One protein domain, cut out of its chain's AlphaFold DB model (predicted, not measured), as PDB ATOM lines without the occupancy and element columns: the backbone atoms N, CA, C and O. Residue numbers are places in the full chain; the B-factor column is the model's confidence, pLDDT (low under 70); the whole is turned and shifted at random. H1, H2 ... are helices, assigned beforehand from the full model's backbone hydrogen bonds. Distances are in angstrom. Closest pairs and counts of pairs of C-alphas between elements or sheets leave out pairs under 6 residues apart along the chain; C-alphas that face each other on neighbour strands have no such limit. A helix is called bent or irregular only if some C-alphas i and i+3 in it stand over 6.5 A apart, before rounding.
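Overview. This is residues 136 to 207 of the 214 residues of the protein "GABA permease GabA" of Metarhizium acridum (strain CQMa 102) (UniProt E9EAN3). Two long helices make a wide, lopsided V: H1 is the longer arm, and after a loop of seven residues the chain folds back as H2, which meets H1 near the loop and then spreads away from it. The meeting place is residues 158 to 166 of H1 and 182 to 191 of H2, while residues 136 to 153 and 195 to 207 stick out as the two free arms. The printed part has 72 residues, with two named helices, H1 then H2, and no named strand; the class is all helix. The whole is extended, with a radius of gyration of the C-alphas of 17.4 A, and flat, spanning 58 by 34 by 16 A.

Arrangement. H1, residues 136 to 172, touches H2, residues 180 to 206, with 14 pairs of C-alphas within 8 A. The closest C-alphas of the two are those of Ser 162 and Tyr 187, 5.2 A apart. They run opposite ways at a steep tilt of 56 degrees, with their centres 14.2 A apart. The backbone O i to N i+4 pairs are within hydrogen-bond range in 31 of 33 cases in H1 and 18 of 23 in H2.

Along the chain. H1 runs 55.0 A from C-alpha 136 at (95.422, 103.811, -38.595) to C-alpha 172 at (78.837, 70.037, 1.495). It is neither bent nor irregular, but only just: C-alphas 155 and 158 are 6.1 A apart. H2 runs 38.4 A, ending with C-alpha 206 at (73.442, 107.130, -16.015). It too is neither bent nor irregular, but only just: C-alphas 199 and 202 are 6.5 A apart.

Size, cuts and confidence. The two C-alphas farthest apart are those of Arg 136 and Ser 175, 58.3 A. The printed part has no cut, and the link from H1 to H2 is short. Without the stretches that stand free, the body has 41 residues and spans 31 by 15 by 14 A. The mean pLDDT of the printed part is 81.0; residues 201 to 207 are under 70.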
ATOM      1  N   ARG A 136      96.770 104.397 -38.573       73.00
ATOM      2  CA  ARG A 136      95.422 103.811 -38.595       73.00
ATOM      3  C   ARG A 136      95.419 102.284 -38.642       73.00
ATOM      4  O   ARG A 136      94.531 101.675 -38.056       73.00
ATOM      5  N   ALA A 137      96.376 101.666 -39.333       80.25
ATOM      6  CA  ALA A 137      96.445 100.210 -39.431       80.25
ATOM      7  C   ALA A 137      96.928  99.588 -38.114       80.25
ATOM      8  O   ALA A 137      96.333  98.625 -37.635       80.25
ATOM      9  N   ILE A 138      97.963 100.168 -37.503       80.50
ATOM     10  CA  ILE A 138      98.537  99.690 -36.244       80.50
ATOM     11  C   ILE A 138      97.529  99.870 -35.109       80.50
ATOM     12  O   ILE A 138      97.238  98.903 -34.413       80.50
ATOM     13  N   SER A 139      96.903 101.040 -34.978       81.44
ATOM     14  CA  SER A 139      95.876 101.271 -33.956       81.44
ATOM     15  C   SER A 139      94.633 100.410 -34.144       81.44
ATOM     16  O   SER A 139      94.041  99.989 -33.152       81.44
ATOM     17  N   TYR A 140      94.246 100.101 -35.386       82.69
ATOM     18  CA  TYR A 140      93.146  99.174 -35.652       82.69
ATOM     19  C   TYR A 140      93.487  97.759 -35.176       82.69
ATOM     20  O   TYR A 140      92.707  97.153 -34.444       82.69
ATOM     21  N   VAL A 141      94.676  97.255 -35.517       85.12
ATOM     22  CA  VAL A 141      95.138  95.933 -35.069       85.12
ATOM     23  C   VAL A 141      95.292  95.894 -33.545       85.12
ATOM     24  O   VAL A 141      94.780  94.974 -32.913       85.12
ATOM     25  N   THR A 142      95.910  96.906 -32.930       85.31
ATOM     26  CA  THR A 142      96.026  97.017 -31.465       85.31
ATOM     27  C   THR A 142      94.656  97.082 -30.792       85.31
ATOM     28  O   THR A 142      94.451  96.443 -29.761       85.31
ATOM     29  N   GLY A 143      93.700  97.803 -31.383       84.31
ATOM     30  CA  GLY A 143      92.318  97.858 -30.914       84.31
ATOM     31  C   GLY A 143      91.658  96.481 -30.924       84.31
ATOM     32  O   GLY A 143      91.122  96.060 -29.901       84.31
ATOM     33  N   TRP A 144      91.760  95.743 -32.031       87.25
ATOM     34  CA  TRP A 144      91.217  94.384 -32.128       87.25
ATOM     35  C   TRP A 144      91.886  93.400 -31.176       87.25
ATOM     36  O   TRP A 144      91.188  92.621 -30.533       87.25
ATOM     37  N   ILE A 145      93.209  93.464 -31.020       87.56
ATOM     38  CA  ILE A 145      93.930  92.629 -30.050       87.56
ATOM     39  C   ILE A 145      93.449  92.932 -28.629       87.56
ATOM     40  O   ILE A 145      93.192  92.003 -27.865       87.56
ATOM     41  N   ASN A 146      93.263  94.208 -28.283       87.62
ATOM     42  CA  ASN A 146      92.737  94.604 -26.979       87.62
ATOM     43  C   ASN A 146      91.294  94.116 -26.765       87.62
ATOM     44  O   ASN A 146      90.962  93.631 -25.686       87.62
ATOM     45  N   VAL A 147      90.441  94.185 -27.794       87.12
ATOM     46  CA  VAL A 147      89.075  93.638 -27.733       87.12
ATOM     47  C   VAL A 147      89.113  92.129 -27.503       87.12
ATOM     48  O   VAL A 147      88.489  91.648 -26.560       87.12
ATOM     49  N   CYS A 148      89.891  91.380 -28.288       88.75
ATOM     50  CA  CYS A 148      90.067  89.939 -28.092       88.75
ATOM     51  C   CYS A 148      90.595  89.616 -26.686       88.75
ATOM     52  O   CYS A 148      90.106  88.689 -26.036       88.75
ATOM     53  N   GLY A 149      91.537  90.426 -26.196       87.06
ATOM     54  CA  GLY A 149      92.104  90.325 -24.856       87.06
ATOM     55  C   GLY A 149      91.085  90.534 -23.737       87.06
ATOM     56  O   GLY A 149      91.254  89.945 -22.679       87.06
ATOM     57  N   GLN A 150      90.014  91.298 -23.968       85.19
ATOM     58  CA  GLN A 150      88.943  91.516 -22.986       85.19
ATOM     59  C   GLN A 150      87.764  90.548 -23.129       85.19
ATOM     60  O   GLN A 150      87.091  90.239 -22.142       85.19
ATOM     61  N   VAL A 151      87.525  90.014 -24.328       88.19
ATOM     62  CA  VAL A 151      86.460  89.027 -24.561       88.19
ATOM     63  C   VAL A 151      86.735  87.727 -23.803       88.19
ATOM     64  O   VAL A 151      85.833  87.200 -23.152       88.19
ATOM     65  N   ALA A 152      87.975  87.231 -23.827       87.12
ATOM     66  CA  ALA A 152      88.317  85.975 -23.158       87.12
ATOM     67  C   ALA A 152      88.121  86.032 -21.622       87.12
ATOM     68  O   ALA A 152      87.386  85.194 -21.098       87.12
ATOM     69  N   PRO A 153      88.651  87.028 -20.881       83.62
ATOM     70  CA  PRO A 153      88.387  87.182 -19.447       83.62
ATOM     71  C   PRO A 153      86.904  87.361 -19.112       83.62
ATOM     72  O   PRO A 153      86.439  86.837 -18.099       83.62
ATOM     73  N   SER A 154      86.151  88.050 -19.976       84.56
ATOM     74  CA  SER A 154      84.709  88.247 -19.787       84.56
ATOM     75  C   SER A 154      83.937  86.925 -19.806       84.56
ATOM     76  O   SER A 154      82.979  86.769 -19.055       84.56
ATOM     77  N   ALA A 155      84.369  85.954 -20.616       85.50
ATOM     78  CA  ALA A 155      83.795  84.608 -20.630       85.50
ATOM     79  C   ALA A 155      84.310  83.733 -19.472       85.50
ATOM     80  O   ALA A 155      83.549  82.941 -18.908       85.50
ATOM     81  N   THR A 156      85.579  83.896 -19.087       86.00
ATOM     82  CA  THR A 156      86.206  83.147 -17.987       86.00
ATOM     83  C   THR A 156      85.613  83.499 -16.621       86.00
ATOM     84  O   THR A 156      85.494  82.619 -15.773       86.00
ATOM     85  N   GLY A 157      85.202  84.749 -16.389       84.38
ATOM     86  CA  GLY A 157      84.618  85.177 -15.109       84.38
ATOM     87  C   GLY A 157      83.406  84.334 -14.675       84.38
ATOM     88  O   GLY A 157      83.456  83.710 -13.613       84.38
ATOM     89  N   PRO A 158      82.341  84.245 -15.495       85.50
ATOM     90  CA  PRO A 158      81.192  83.383 -15.220       85.50
ATOM     91  C   PRO A 158      81.549  81.895 -15.157       85.50
ATOM     92  O   PRO A 158      80.950  81.159 -14.374       85.50
ATOM     93  N   LEU A 159      82.536  81.444 -15.944       86.06
ATOM     94  CA  LEU A 159      83.014  80.061 -15.898       86.06
ATOM     95  C   LEU A 159      83.594  79.735 -14.517       86.06
ATOM     96  O   LEU A 159      83.113  78.809 -13.870       86.06
ATOM     97  N   LEU A 160      84.543  80.536 -14.027       86.06
ATOM     98  CA  LEU A 160      85.126  80.365 -12.693       86.06
ATOM     99  C   LEU A 160      84.072  80.502 -11.589       86.06
ATOM    100  O   LEU A 160      84.055  79.697 -10.661       86.06
ATOM    101  N   GLY A 161      83.155  81.467 -11.714       85.25
ATOM    102  CA  GLY A 161      82.035  81.627 -10.783       85.25
ATOM    103  C   GLY A 161      81.163  80.373 -10.695       85.25
ATOM    104  O   GLY A 161      80.845  79.920  -9.598       85.25
ATOM    105  N   SER A 162      80.836  79.765 -11.839       86.06
ATOM    106  CA  SER A 162      80.082  78.508 -11.878       86.06
ATOM    107  C   SER A 162      80.855  77.335 -11.267       86.06
ATOM    108  O   SER A 162      80.262  76.553 -10.526       86.06
ATOM    109  N   THR A 163      82.169  77.247 -11.509       85.75
ATOM    110  CA  THR A 163      83.031  76.206 -10.932       85.75
ATOM    111  C   THR A 163      83.061  76.311  -9.412       85.75
ATOM    112  O   THR A 163      82.775  75.326  -8.744       85.75
ATOM    113  N   PHE A 164      83.274  77.507  -8.850       85.94
ATOM    114  CA  PHE A 164      83.286  77.680  -7.393       85.94
ATOM    115  C   PHE A 164      81.962  77.287  -6.737       85.94
ATOM    116  O   PHE A 164      81.965  76.701  -5.658       85.94
ATOM    117  N   VAL A 165      80.824  77.579  -7.373       86.31
ATOM    118  CA  VAL A 165      79.513  77.166  -6.849       86.31
ATOM    119  C   VAL A 165      79.387  75.642  -6.832       86.31
ATOM    120  O   VAL A 165      78.942  75.081  -5.832       86.31
ATOM    121  N   VAL A 166      79.799  74.963  -7.906       86.12
ATOM    122  CA  VAL A 166      79.778  73.493  -7.974       86.12
ATOM    123  C   VAL A 166      80.749  72.874  -6.964       86.12
ATOM    124  O   VAL A 166      80.368  71.926  -6.277       86.12
ATOM    125  N   ASP A 167      81.945  73.442  -6.807       84.06
ATOM    126  CA  ASP A 167      82.949  72.994  -5.834       84.06
ATOM    127  C   ASP A 167      82.420  73.104  -4.399       84.06
ATOM    128  O   ASP A 167      82.553  72.170  -3.608       84.06
ATOM    129  N   ILE A 168      81.745  74.212  -4.069       86.81
ATOM    130  CA  ILE A 168      81.102  74.399  -2.763       86.81
ATOM    131  C   ILE A 168      80.014  73.340  -2.542       86.81
ATOM    132  O   ILE A 168      79.966  72.719  -1.481       86.81
ATOM    133  N   ILE A 169      79.150  73.095  -3.534       85.19
ATOM    134  CA  ILE A 169      78.083  72.083  -3.431       85.19
ATOM    135  C   ILE A 169      78.676  70.682  -3.217       85.19
ATOM    136  O   ILE A 169      78.166  69.926  -2.384       85.19
ATOM    137  N   SER A 170      79.763  70.360  -3.921       83.75
ATOM    138  CA  SER A 170      80.484  69.092  -3.776       83.75
ATOM    139  C   SER A 170      81.132  68.939  -2.397       83.75
ATOM    140  O   SER A 170      81.217  67.824  -1.889       83.75
ATOM    141  N   LEU A 171      81.567  70.039  -1.776       84.50
ATOM    142  CA  LEU A 171      82.173  70.028  -0.444       84.50
ATOM    143  C   LEU A 171      81.143  69.760   0.667       84.50
ATOM    144  O   LEU A 171      81.460  69.104   1.657       84.50
ATOM    145  N   PHE A 172      79.907  70.244   0.510       85.12
ATOM    146  CA  PHE A 172      78.837  70.037   1.495       85.12
ATOM    147  C   PHE A 172      78.094  68.702   1.336       85.12
ATOM    148  O   PHE A 172      77.511  68.220   2.306       85.12
ATOM    149  N   ASN A 173      78.117  68.087   0.150       79.88
ATOM    150  CA  ASN A 173      77.443  66.816  -0.120       79.88
ATOM    151  C   ASN A 173      78.419  65.790  -0.712       79.88
ATOM    152  O   ASN A 173      78.554  65.691  -1.928       79.88
ATOM    153  N   HIS A 174      79.036  64.957   0.132       72.62
ATOM    154  CA  HIS A 174      79.984  63.918  -0.314       72.62
ATOM    155  C   HIS A 174      79.395  62.860  -1.272       72.62
ATOM    156  O   HIS A 174      80.156  62.138  -1.906       72.62
ATOM    157  N   SER A 175      78.067  62.744  -1.394       74.62
ATOM    158  CA  SER A 175      77.397  61.837  -2.346       74.62
ATOM    159  C   SER A 175      76.997  62.512  -3.666       74.62
ATOM    160  O   SER A 175      76.293  61.903  -4.471       74.62
ATOM    161  N   TYR A 176      77.368  63.777  -3.877       74.25
ATOM    162  CA  TYR A 176      77.010  64.527  -5.075       74.25
ATOM    163  C   TYR A 176      78.085  64.394  -6.159       74.25
ATOM    164  O   TYR A 176      79.187  64.919  -6.023       74.25
ATOM    165  N   ASP A 177      77.734  63.746  -7.271       76.12
ATOM    166  CA  ASP A 177      78.590  63.688  -8.456       76.12
ATOM    167  C   ASP A 177      78.481  64.989  -9.261       76.12
ATOM    168  O   ASP A 177      77.483  65.253  -9.949       76.12
ATOM    169  N   ALA A 178      79.535  65.804  -9.217       72.06
ATOM    170  CA  ALA A 178      79.650  67.005 -10.033       72.06
ATOM    171  C   ALA A 178      79.756  66.637 -11.528       72.06
ATOM    172  O   ALA A 178      80.798  66.207 -12.016       72.06
ATOM    173  N   ARG A 179      78.656  66.804 -12.275       78.69
ATOM    174  CA  ARG A 179      78.604  66.589 -13.733       78.69
ATOM    175  C   ARG A 179      78.618  67.923 -14.491       78.69
ATOM    176  O   ARG A 179      77.977  68.873 -14.034       78.69
ATOM    177  N   PRO A 180      79.220  67.991 -15.696       76.69
ATOM    178  CA  PRO A 180      79.264  69.218 -16.507       76.69
ATOM    179  C   PRO A 180      77.885  69.830 -16.806       76.69
ATOM    180  O   PRO A 180      77.737  71.047 -16.902       76.69
ATOM    181  N   TRP A 181      76.845  68.994 -16.888       81.75
ATOM    182  CA  TRP A 181      75.464  69.435 -17.095       81.75
ATOM    183  C   TRP A 181      74.879  70.247 -15.933       81.75
ATOM    184  O   TRP A 181      73.960  71.024 -16.165       81.75
ATOM    185  N   HIS A 182      75.404  70.121 -14.709       79.94
ATOM    186  CA  HIS A 182      75.005  70.972 -13.582       79.94
ATOM    187  C   HIS A 182      75.700  72.339 -13.626       79.94
ATOM    188  O   HIS A 182      75.135  73.338 -13.191       79.94
ATOM    189  N   GLN A 183      76.900  72.402 -14.203       82.62
ATOM    190  CA  GLN A 183      77.675  73.636 -14.316       82.62
ATOM    191  C   GLN A 183      77.131  74.570 -15.407       82.62
ATOM    192  O   GLN A 183      77.066  75.782 -15.208       82.62
ATOM    193  N   PHE A 184      76.689  74.014 -16.539       85.44
ATOM    194  CA  PHE A 184      76.143  74.782 -17.662       85.44
ATOM    195  C   PHE A 184      74.984  75.739 -17.294       85.44
ATOM    196  O   PHE A 184      75.081  76.923 -17.620       85.44
ATOM    197  N   PRO A 185      73.908  75.319 -16.594       85.62
ATOM    198  CA  PRO A 185      72.821  76.227 -16.227       85.62
ATOM    199  C   PRO A 185      73.259  77.300 -15.224       85.62
ATOM    200  O   PRO A 185      72.780  78.429 -15.302       85.62
ATOM    201  N   ILE A 186      74.199  76.990 -14.323       85.06
ATOM    202  CA  ILE A 186      74.763  77.967 -13.380       85.06
ATOM    203  C   ILE A 186      75.548  79.033 -14.151       85.06
ATOM    204  O   ILE A 186      75.357  80.226 -13.923       85.06
ATOM    205  N   TYR A 187      76.374  78.615 -15.112       86.06
ATOM    206  CA  TYR A 187      77.098  79.512 -16.012       86.06
ATOM    207  C   TYR A 187      76.152  80.430 -16.801       86.06
ATOM    208  O   TYR A 187      76.339  81.649 -16.814       86.06
ATOM    209  N   VAL A 188      75.098  79.867 -17.407       86.12
ATOM    210  CA  VAL A 188      74.077  80.644 -18.133       86.12
ATOM    211  C   VAL A 188      73.355  81.609 -17.190       86.12
ATOM    212  O   VAL A 188      73.132  82.761 -17.556       86.12
ATOM    213  N   GLY A 189      73.054  81.192 -15.957       85.56
ATOM    214  CA  GLY A 189      72.486  82.056 -14.922       85.56
ATOM    215  C   GLY A 189      73.378  83.256 -14.597       85.56
ATOM    216  O   GLY A 189      72.902  84.391 -14.619       85.56
ATOM    217  N   PHE A 190      74.681  83.042 -14.383       84.81
ATOM    218  CA  PHE A 190      75.642  84.134 -14.183       84.81
ATOM    219  C   PHE A 190      75.693  85.087 -15.382       84.81
ATOM    220  O   PHE A 190      75.679  86.306 -15.196       84.81
ATOM    221  N   ALA A 191      75.710  84.552 -16.605       83.06
ATOM    222  CA  ALA A 191      75.719  85.356 -17.822       83.06
ATOM    223  C   ALA A 191      74.432  86.188 -17.980       83.06
ATOM    224  O   ALA A 191      74.504  87.367 -18.320       83.06
ATOM    225  N   LEU A 192      73.263  85.614 -17.678       84.00
ATOM    226  CA  LEU A 192      71.975  86.311 -17.734       84.00
ATOM    227  C   LEU A 192      71.848  87.391 -16.659       84.00
ATOM    228  O   LEU A 192      71.344  88.472 -16.950       84.00
ATOM    229  N   VAL A 193      72.335  87.141 -15.441       83.25
ATOM    230  CA  VAL A 193      72.371  88.156 -14.375       83.25
ATOM    231  C   VAL A 193      73.308  89.297 -14.760       83.25
ATOM    232  O   VAL A 193      72.931  90.463 -14.649       83.25
ATOM    233  N   ALA A 194      74.501  88.984 -15.272       80.00
ATOM    234  CA  ALA A 194      75.432  89.993 -15.764       80.00
ATOM    235  C   ALA A 194      74.827  90.802 -16.922       80.00
ATOM    236  O   ALA A 194      74.954  92.027 -16.946       80.00
ATOM    237  N   LEU A 195      74.122  90.146 -17.847       81.50
ATOM    238  CA  LEU A 195      73.407  90.801 -18.941       81.50
ATOM    239  C   LEU A 195      72.280  91.688 -18.413       81.50
ATOM    240  O   LEU A 195      72.166  92.826 -18.850       81.50
ATOM    241  N   ALA A 196      71.493  91.224 -17.444       81.69
ATOM    242  CA  ALA A 196      70.406  92.002 -16.860       81.69
ATOM    243  C   ALA A 196      70.927  93.251 -16.129       81.69
ATOM    244  O   ALA A 196      70.391  94.345 -16.310       81.69
ATOM    245  N   ILE A 197      72.006  93.123 -15.355       79.19
ATOM    246  CA  ILE A 197      72.641  94.261 -14.678       79.19
ATOM    247  C   ILE A 197      73.186  95.257 -15.708       79.19
ATOM    248  O   ILE A 197      72.923  96.458 -15.602       79.19
ATOM    249  N   ASN A 198      73.894  94.780 -16.736       78.19
ATOM    250  CA  ASN A 198      74.448  95.660 -17.762       78.19
ATOM    251  C   ASN A 198      73.359  96.326 -18.621       78.19
ATOM    252  O   ASN A 198      73.461  97.509 -18.934       78.19
ATOM    253  N   ALA A 199      72.301  95.599 -18.976       78.06
ATOM    254  CA  ALA A 199      71.250  96.093 -19.859       78.06
ATOM    255  C   ALA A 199      70.235  96.995 -19.144       78.06
ATOM    256  O   ALA A 199      69.774  97.964 -19.737       78.06
ATOM    257  N   PHE A 200      69.882  96.712 -17.885       74.06
ATOM    258  CA  PHE A 200      68.807  97.430 -17.185       74.06
ATOM    259  C   PHE A 200      69.300  98.375 -16.087       74.06
ATOM    260  O   PHE A 200      68.658  99.394 -15.829       74.06
ATOM    261  N   LEU A 201      70.426  98.087 -15.430       67.81
ATOM    262  CA  LEU A 201      70.885  98.886 -14.288       67.81
ATOM    263  C   LEU A 201      71.754 100.076 -14.725       67.81
ATOM    264  O   LEU A 201      71.594 101.181 -14.202       67.81
ATOM    265  N   LEU A 202      72.626  99.884 -15.723       64.62
ATOM    266  CA  LEU A 202      73.520 100.939 -16.228       64.62
ATOM    267  C   LEU A 202      72.780 102.123 -16.885       64.62
ATOM    268  O   LEU A 202      73.114 103.271 -16.557       64.62
ATOM    269  N   PRO A 203      71.764 101.918 -17.752       64.00
ATOM    270  CA  PRO A 203      71.050 103.039 -18.368       64.00
ATOM    271  C   PRO A 203      70.256 103.844 -17.336       64.00
ATOM    272  O   PRO A 203      70.272 105.074 -17.352       64.00
ATOM    273  N   ASN A 204      69.633 103.159 -16.373       60.50
ATOM    274  CA  ASN A 204      68.813 103.791 -15.340       60.50
ATOM    275  C   ASN A 204      69.627 104.640 -14.352       60.50
ATOM    276  O   ASN A 204      69.117 105.634 -13.830       60.50
ATOM    277  N   PHE A 205      70.891 104.285 -14.105       60.47
ATOM    278  CA  PHE A 205      71.775 105.052 -13.224       60.47
ATOM    279  C   PHE A 205      72.436 106.241 -13.939       60.47
ATOM    280  O   PHE A 205      72.616 107.307 -13.348       60.47
ATOM    281  N   THR A 206      72.758 106.089 -15.226       59.78
ATOM    282  CA  THR A 206      73.442 107.130 -16.015       59.78
ATOM    283  C   THR A 206      72.506 108.281 -16.392       59.78
ATOM    284  O   THR A 206      72.917 109.439 -16.373       59.78
ATOM    285  N   LEU A 207      71.226 107.991 -16.647       57.19
ATOM    286  CA  LEU A 207      70.225 108.989 -17.044       57.19
ATOM    287  C   LEU A 207      69.664 109.829 -15.879       57.19
ATOM    288  O   LEU A 207      68.878 110.743 -16.109       57.19
TER     289      LEU A 207